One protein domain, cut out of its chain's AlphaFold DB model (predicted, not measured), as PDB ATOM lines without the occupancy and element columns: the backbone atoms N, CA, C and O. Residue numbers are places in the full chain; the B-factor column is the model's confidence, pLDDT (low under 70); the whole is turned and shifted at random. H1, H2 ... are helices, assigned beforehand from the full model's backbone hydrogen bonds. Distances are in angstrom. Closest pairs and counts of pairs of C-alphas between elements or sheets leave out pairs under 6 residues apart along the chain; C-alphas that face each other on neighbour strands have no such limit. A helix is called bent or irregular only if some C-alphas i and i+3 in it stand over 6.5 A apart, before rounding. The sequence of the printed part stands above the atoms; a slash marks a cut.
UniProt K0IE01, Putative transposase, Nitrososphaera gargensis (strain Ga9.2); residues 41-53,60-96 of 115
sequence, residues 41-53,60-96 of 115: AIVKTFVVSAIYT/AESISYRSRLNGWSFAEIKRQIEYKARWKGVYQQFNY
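Overview. This is residues 41 to 53 and 60 to 96 of the 115 residues of the protein "Putative transposase" of Nitrososphaera gargensis (strain Ga9.2) (UniProt K0IE01). This is a long, loose strip with few contacts inside it: H2 and H3 follow one another nearly end to end and make the long axis, while the thin opening stretch, residues 41 to 48, runs back along the side of H3 and leads to the small helix H1, near H2. Beyond H3 the chain folds back at residues 88 to 91, and a very short parallel pairing joins residues 91 to 92 to residues 42 to 43 of the opening stretch. The printed part has 50 residues with three named helices, in the order H1, H2, H3, and no named strand; the class is all helix, with 29 of the printed residues in the helices. The whole is loose, with a radius of gyration of the C-alphas of 13.6 A, and the C-alphas span 43 by 21 by 11 A along their three main axes.

Along the chain. The printed part begins at Ala 41, whose C-alpha is at (30.948, -0.816, -43.488), and residues 41 to 48 come before the first named helix. H1 is residues 49 to 52, Ser 49 to Tyr 52, four residues, with its first C-alpha at (21.477, -11.945, -57.553). After Thr 53 comes the cut. H2 is residues 60 to 70, Ala 60 to Asn 70, and measures 15.5 A from first to last C-alpha; C-alpha 60 is at (14.802, -30.590, -58.939). Residues 71 to 73 lead to H3, residues 74 to 87, Phe 74 to Trp 87, which is the longest helix with 14 residues and measures 20.0 A. The C-alpha of Trp 87, where H3 ends, is at (20.683, 5.023, -37.868). Residues 88 to 96 follow, and the printed part ends at Tyr 96.

Arrangement. Residues 42 to 43 are paired with residues 91 to 92 as strands are, parallel, in stretches too short to be named. H1 and H2 are close but not clearly touching: 1 pair of C-alphas is within 8 A, the closest being those of Tyr 52 and Arg 66, 7.8 A apart. The centres of H1 and H2 are 12.2 A apart. H1 and H3 are apart. H2 and H3 are joined by a tight link of three residues, and yet these two helices are apart as well. H3 touches no helix, and no two of the three helices form a hairpin. In H2 and H3 every pair of O of residue i and N of residue i+4 inside the helix is within hydrogen-bond range; H1 is too short for such a pair, and its 1 pair of O of residue i and N of residue i+3 is within range. None of the helices is bent or irregular.

Size, cuts and confidence. In outline the printed part is a rod. The two C-alphas farthest apart are those of Ala 60 and Gly 89, at 42.8 A, whereas the first and last printed C-alphas, those of Ala 41 and Tyr 96, are 14.3 A apart. Residues 54 to 59 are cut out and not printed, and the C-alphas of residues 53 and 60 stand 14.9 A apart across the cut. The link from H1 to H2 is the link across the cut; the link from H2 to H3 is tight, and no link is long. The mean pLDDT of the printed part is 70.1. It is under 70 in 25 residues: residues 41 to 53, residues 60 to 63, residue 66, residues 69 to 70 and residues 92 to 96. By helix the mean pLDDT is 50 for H1, 69 for H2 and 86 for H3.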
ATOM      1  N   ALA A  41      31.986  -1.560 -42.791       69.19
ATOM      2  CA  ALA A  41      30.948  -0.816 -43.488       69.19
ATOM      3  C   ALA A  41      29.941  -1.781 -44.131       69.19
ATOM      4  O   ALA A  41      30.318  -2.675 -44.892       69.19
ATOM      5  N   ILE A  42      28.644  -1.582 -43.872       68.19
ATOM      6  CA  ILE A  42      27.600  -2.323 -44.587       68.19
ATOM      7  C   ILE A  42      27.432  -1.679 -45.959       68.19
ATOM      8  O   ILE A  42      26.866  -0.590 -46.094       68.19
ATOM      9  N   VAL A  43      27.933  -2.373 -46.976       63.66
ATOM     10  CA  VAL A  43      27.838  -1.962 -48.376       63.66
ATOM     11  C   VAL A  43      26.458  -2.318 -48.929       63.66
ATOM     12  O   VAL A  43      25.907  -3.382 -48.648       63.66
ATOM     13  N   LYS A  44      25.907  -1.448 -49.786       63.59
ATOM     14  CA  LYS A  44      24.669  -1.670 -50.562       63.59
ATOM     15  C   LYS A  44      24.836  -2.746 -51.657       63.59
ATOM     16  O   LYS A  44      24.363  -2.590 -52.778       63.59
ATOM     17  N   THR A  45      25.512  -3.846 -51.361       54.03
ATOM     18  CA  THR A  45      25.642  -5.018 -52.229       54.03
ATOM     19  C   THR A  45      24.845  -6.141 -51.595       54.03
ATOM     20  O   THR A  45      25.388  -7.020 -50.933       54.03
ATOM     21  N   PHE A  46      23.521  -6.101 -51.748       56.69
ATOM     22  CA  PHE A  46      22.735  -7.271 -51.388       56.69
ATOM     23  C   PHE A  46      22.995  -8.355 -52.427       56.69
ATOM     24  O   PHE A  46      22.645  -8.204 -53.598       56.69
ATOM     25  N   VAL A  47      23.611  -9.439 -51.960       52.44
ATOM     26  CA  VAL A  47      23.863 -10.709 -52.652       52.44
ATOM     27  C   VAL A  47      22.526 -11.423 -52.879       52.44
ATOM     28  O   VAL A  47      22.285 -12.512 -52.387       52.44
ATOM     29  N   VAL A  48      21.579 -10.765 -53.539       48.53
ATOM     30  CA  VAL A  48      20.311 -11.390 -53.921       48.53
ATOM     31  C   VAL A  48      20.496 -12.045 -55.285       48.53
ATOM     32  O   VAL A  48      20.099 -13.188 -55.453       48.53
ATOM     33  N   SER A  49      21.201 -11.395 -56.219       47.38
ATOM     34  CA  SER A  49      21.477 -11.945 -57.553       47.38
ATOM     35  C   SER A  49      22.313 -13.229 -57.525       47.38
ATOM     36  O   SER A  49      21.967 -14.166 -58.232       47.38
ATOM     37  N   ALA A  50      23.348 -13.319 -56.680       46.91
ATOM     38  CA  ALA A  50      24.214 -14.505 -56.637       46.91
ATOM     39  C   ALA A  50      23.518 -15.756 -56.064       46.91
ATOM     40  O   ALA A  50      23.888 -16.876 -56.400       46.91
ATOM     41  N   ILE A  51      22.482 -15.572 -55.235       54.59
ATOM     42  CA  ILE A  51      21.652 -16.668 -54.711       54.59
ATOM     43  C   ILE A  51      20.789 -17.278 -55.834       54.59
ATOM     44  O   ILE A  51      20.544 -18.480 -55.839       54.59
ATOM     45  N   TYR A  52      20.360 -16.481 -56.822       50.50
ATOM     46  CA  TYR A  52      19.598 -16.984 -57.973       50.50
ATOM     47  C   TYR A  52      20.456 -17.749 -58.992       50.50
ATOM     48  O   TYR A  52      19.907 -18.548 -59.754       50.50
ATOM     49  N   THR A  53      21.769 -17.503 -59.026       49.28
ATOM     50  CA  THR A  53      22.676 -17.977 -60.084       49.28
ATOM     51  C   THR A  53      23.619 -19.097 -59.656       49.28
ATOM     52  O   THR A  53      24.545 -19.397 -60.398       49.28
ATOM     53  N   ALA A  60      15.835 -30.293 -59.936       61.06
ATOM     54  CA  ALA A  60      14.802 -30.590 -58.939       61.06
ATOM     55  C   ALA A  60      15.018 -29.836 -57.613       61.06
ATOM     56  O   ALA A  60      14.091 -29.209 -57.092       61.06
ATOM     57  N   GLU A  61      16.253 -29.813 -57.108       66.75
ATOM     58  CA  GLU A  61      16.618 -29.014 -55.936       66.75
ATOM     59  C   GLU A  61      16.427 -27.518 -56.209       66.75
ATOM     60  O   GLU A  61      15.971 -26.792 -55.331       66.75
ATOM     61  N   SER A  62      16.652 -27.066 -57.447       66.50
ATOM     62  CA  SER A  62      16.512 -25.665 -57.846       66.50
ATOM     63  C   SER A  62      15.068 -25.175 -57.758       66.50
ATOM     64  O   SER A  62      14.845 -24.015 -57.430       66.50
ATOM     65  N   ILE A  63      14.074 -26.043 -57.982       69.38
ATOM     66  CA  ILE A  63      12.650 -25.685 -57.876       69.38
ATOM     67  C   ILE A  63      12.248 -25.538 -56.406       69.38
ATOM     68  O   ILE A  63      11.653 -24.527 -56.032       69.38
ATOM     69  N   SER A  64      12.607 -26.510 -55.561       70.62
ATOM     70  CA  SER A  64      12.355 -26.445 -54.113       70.62
ATOM     71  C   SER A  64      13.075 -25.251 -53.486       70.62
ATOM     72  O   SER A  64      12.493 -24.477 -52.724       70.62
ATOM     73  N   TYR A  65      14.325 -25.032 -53.890       70.25
ATOM     74  CA  TYR A  65      15.135 -23.898 -53.481       70.25
ATOM     75  C   TYR A  65      14.519 -22.563 -53.918       70.25
ATOM     76  O   TYR A  65      14.300 -21.697 -53.075       70.25
ATOM     77  N   ARG A  66      14.124 -22.414 -55.191       69.88
ATOM     78  CA  ARG A  66      13.432 -21.215 -55.701       69.88
ATOM     79  C   ARG A  66      12.097 -20.975 -55.004       69.88
ATOM     80  O   ARG A  66      11.779 -19.830 -54.722       69.88
ATOM     81  N   SER A  67      11.340 -22.020 -54.676       70.44
ATOM     82  CA  SER A  67      10.092 -21.891 -53.911       70.44
ATOM     83  C   SER A  67      10.346 -21.327 -52.506       70.44
ATOM     84  O   SER A  67       9.687 -20.377 -52.081       70.44
ATOM     85  N   ARG A  68      11.379 -21.829 -51.815       72.00
ATOM     86  CA  ARG A  68      11.807 -21.318 -50.500       72.00
ATOM     87  C   ARG A  68      12.326 -19.881 -50.585       72.00
ATOM     88  O   ARG A  68      12.005 -19.075 -49.718       72.00
ATOM     89  N   LEU A  69      13.076 -19.554 -51.638       68.25
ATOM     90  CA  LEU A  69      13.561 -18.199 -51.910       68.25
ATOM     91  C   LEU A  69      12.418 -17.223 -52.204       68.25
ATOM     92  O   LEU A  69      12.387 -16.142 -51.629       68.25
ATOM     93  N   ASN A  70      11.457 -17.615 -53.040       69.00
ATOM     94  CA  ASN A  70      10.285 -16.801 -53.371       69.00
ATOM     95  C   ASN A  70       9.402 -16.542 -52.138       69.00
ATOM     96  O   ASN A  70       8.720 -15.522 -52.072       69.00
ATOM     97  N   GLY A  71       9.435 -17.440 -51.148       70.00
ATOM     98  CA  GLY A  71       8.789 -17.248 -49.851       70.00
ATOM     99  C   GLY A  71       9.537 -16.318 -48.886       70.00
ATOM    100  O   GLY A  71       8.969 -15.926 -47.866       70.00
ATOM    101  N   TRP A  72      10.791 -15.946 -49.167       74.69
ATOM    102  CA  TRP A  72      11.607 -15.146 -48.253       74.69
ATOM    103  C   TRP A  72      11.506 -13.641 -48.554       74.69
ATOM    104  O   TRP A  72      11.654 -13.185 -49.686       74.69
ATOM    105  N   SER A  73      11.265 -12.825 -47.520       78.94
ATOM    106  CA  SER A  73      11.065 -11.372 -47.650       78.94
ATOM    107  C   SER A  73      12.381 -10.588 -47.794       78.94
ATOM    108  O   SER A  73      12.717  -9.740 -46.964       78.94
ATOM    109  N   PHE A  74      13.122 -10.841 -48.873       76.25
ATOM    110  CA  PHE A  74      14.411 -10.201 -49.172       76.25
ATOM    111  C   PHE A  74      14.356  -8.671 -49.210       76.25
ATOM    112  O   PHE A  74      15.255  -7.994 -48.713       76.25
ATOM    113  N   ALA A  75      13.295  -8.112 -49.792       78.25
ATOM    114  CA  ALA A  75      13.124  -6.666 -49.857       78.25
ATOM    115  C   ALA A  75      13.001  -6.051 -48.454       78.25
ATOM    116  O   ALA A  75      13.589  -5.007 -48.178       78.25
ATOM    117  N   GLU A  76      12.293  -6.731 -47.552       85.25
ATOM    118  CA  GLU A  76      12.035  -6.232 -46.205       85.25
ATOM    119  C   GLU A  76      13.273  -6.341 -45.313       85.25
ATOM    120  O   GLU A  76      13.612  -5.380 -44.623       85.25
ATOM    121  N   ILE A  77      14.012  -7.458 -45.369       86.19
ATOM    122  CA  ILE A  77      15.268  -7.573 -44.614       86.19
ATOM    123  C   ILE A  77      16.297  -6.543 -45.089       86.19
ATOM    124  O   ILE A  77      16.935  -5.889 -44.263       86.19
ATOM    125  N   LYS A  78      16.390  -6.324 -46.408       84.50
ATOM    126  CA  LYS A  78      17.228  -5.279 -46.996       84.50
ATOM    127  C   LYS A  78      16.841  -3.905 -46.464       84.50
ATOM    128  O   LYS A  78      17.696  -3.206 -45.929       84.50
ATOM    129  N   ARG A  79      15.556  -3.546 -46.538       85.81
ATOM    130  CA  ARG A  79      15.037  -2.268 -46.032       85.81
ATOM    131  C   ARG A  79      15.364  -2.064 -44.549       85.81
ATOM    132  O   ARG A  79      15.795  -0.980 -44.165       85.81
ATOM    133  N   GLN A  80      15.182  -3.092 -43.715       90.81
ATOM    134  CA  GLN A  80      15.456  -3.010 -42.278       90.81
ATOM    135  C   GLN A  80      16.945  -2.842 -41.972       90.81
ATOM    136  O   GLN A  80      17.289  -2.038 -41.105       90.81
ATOM    137  N   ILE A  81      17.818  -3.567 -42.675       87.62
ATOM    138  CA  ILE A  81      19.273  -3.427 -42.539       87.62
ATOM    139  C   ILE A  81      19.706  -2.032 -42.988       87.62
ATOM    140  O   ILE A  81      20.396  -1.357 -42.236       87.62
ATOM    141  N   GLU A  82      19.260  -1.566 -44.160       85.44
ATOM    142  CA  GLU A  82      19.584  -0.227 -44.670       85.44
ATOM    143  C   GLU A  82      19.142   0.864 -43.690       85.44
ATOM    144  O   GLU A  82      19.929   1.748 -43.354       85.44
ATOM    145  N   TYR A  83      17.913   0.776 -43.174       90.00
ATOM    146  CA  TYR A  83      17.424   1.684 -42.143       90.00
ATOM    147  C   TYR A  83      18.334   1.634 -40.909       90.00
ATOM    148  O   TYR A  83      18.990   2.621 -40.584       90.00
ATOM    149  N   LYS A  84      18.451   0.481 -40.246       91.31
ATOM    150  CA  LYS A  84      19.201   0.351 -38.984       91.31
ATOM    151  C   LYS A  84      20.677   0.733 -39.132       91.31
ATOM    152  O   LYS A  84      21.218   1.384 -38.243       91.31
ATOM    153  N   ALA A  85      21.311   0.384 -40.247       86.75
ATOM    154  CA  ALA A  85      22.692   0.746 -40.537       86.75
ATOM    155  C   ALA A  85      22.863   2.267 -40.668       86.75
ATOM    156  O   ALA A  85      23.818   2.814 -40.118       86.75
ATOM    157  N   ARG A  86      21.923   2.960 -41.335       85.88
ATOM    158  CA  ARG A  86      21.934   4.432 -41.438       85.88
ATOM    159  C   ARG A  86      21.791   5.071 -40.064       85.88
ATOM    160  O   ARG A  86      22.569   5.953 -39.727       85.88
ATOM    161  N   TRP A  87      20.873   4.559 -39.246       88.44
ATOM    162  CA  TRP A  87      20.683   5.023 -37.868       88.44
ATOM    163  C   TRP A  87      21.901   4.795 -36.968       88.44
ATOM    164  O   TRP A  87      22.140   5.574 -36.052       88.44
ATOM    165  N   LYS A  88      22.675   3.732 -37.202       86.50
ATOM    166  CA  LYS A  88      23.888   3.419 -36.433       86.50
ATOM    167  C   LYS A  88      25.163   4.036 -37.019       86.50
ATOM    168  O   LYS A  88      26.224   3.827 -36.439       86.50
ATOM    169  N   GLY A  89      25.070   4.771 -38.133       83.56
ATOM    170  CA  GLY A  89      26.214   5.403 -38.799       83.56
ATOM    171  C   GLY A  89      27.178   4.425 -39.480       83.56
ATOM    172  O   GLY A  89      28.283   4.812 -39.832       83.56
ATOM    173  N   VAL A  90      26.775   3.164 -39.670       81.00
ATOM    174  CA  VAL A  90      27.594   2.105 -40.300       81.00
ATOM    175  C   VAL A  90      27.196   1.838 -41.755       81.00
ATOM    176  O   VAL A  90      27.698   0.914 -42.395       81.00
ATOM    177  N   TYR A  91      26.255   2.625 -42.281       75.12
ATOM    178  CA  TYR A  91      25.815   2.530 -43.665       75.12
ATOM    179  C   TYR A  91      26.717   3.347 -44.574       75.12
ATOM    180  O   TYR A  91      26.794   4.567 -44.434       75.12
ATOM    181  N   GLN A  92      27.325   2.683 -45.554       66.44
ATOM    182  CA  GLN A  92      28.139   3.353 -46.554       66.44
ATOM    183  C   GLN A  92      27.589   3.060 -47.946       66.44
ATOM    184  O   GLN A  92      27.518   1.918 -48.410       66.44
ATOM    185  N   GLN A  93      27.159   4.123 -48.620       60.72
ATOM    186  CA  GLN A  93      26.699   4.045 -49.995       60.72
ATOM    187  C   GLN A  93      27.918   4.093 -50.917       60.72
ATOM    188  O   GLN A  93      28.378   5.165 -51.293       60.72
ATOM    189  N   PHE A  94      28.452   2.928 -51.273       53.31
ATOM    190  CA  PHE A  94      29.479   2.847 -52.308       53.31
ATOM    191  C   PHE A  94      28.848   2.902 -53.697       53.31
ATOM    192  O   PHE A  94      27.818   2.274 -53.959       53.31
ATOM    193  N   ASN A  95      29.492   3.639 -54.599       47.12
ATOM    194  CA  ASN A  95      29.191   3.561 -56.017       47.12
ATOM    195  C   ASN A  95      29.809   2.266 -56.569       47.12
ATOM    196  O   ASN A  95      31.009   2.043 -56.426       47.12
ATOM    197  N   TYR A  96      29.002   1.408 -57.196       44.69
ATOM    198  CA  TYR A  96      29.429   0.096 -57.704       44.69
ATOM    199  C   TYR A  96      30.647   0.188 -58.651       44.69
ATOM    200  O   TYR A  96      31.482  -0.713 -58.679       44.69
TER     201      TYR A  96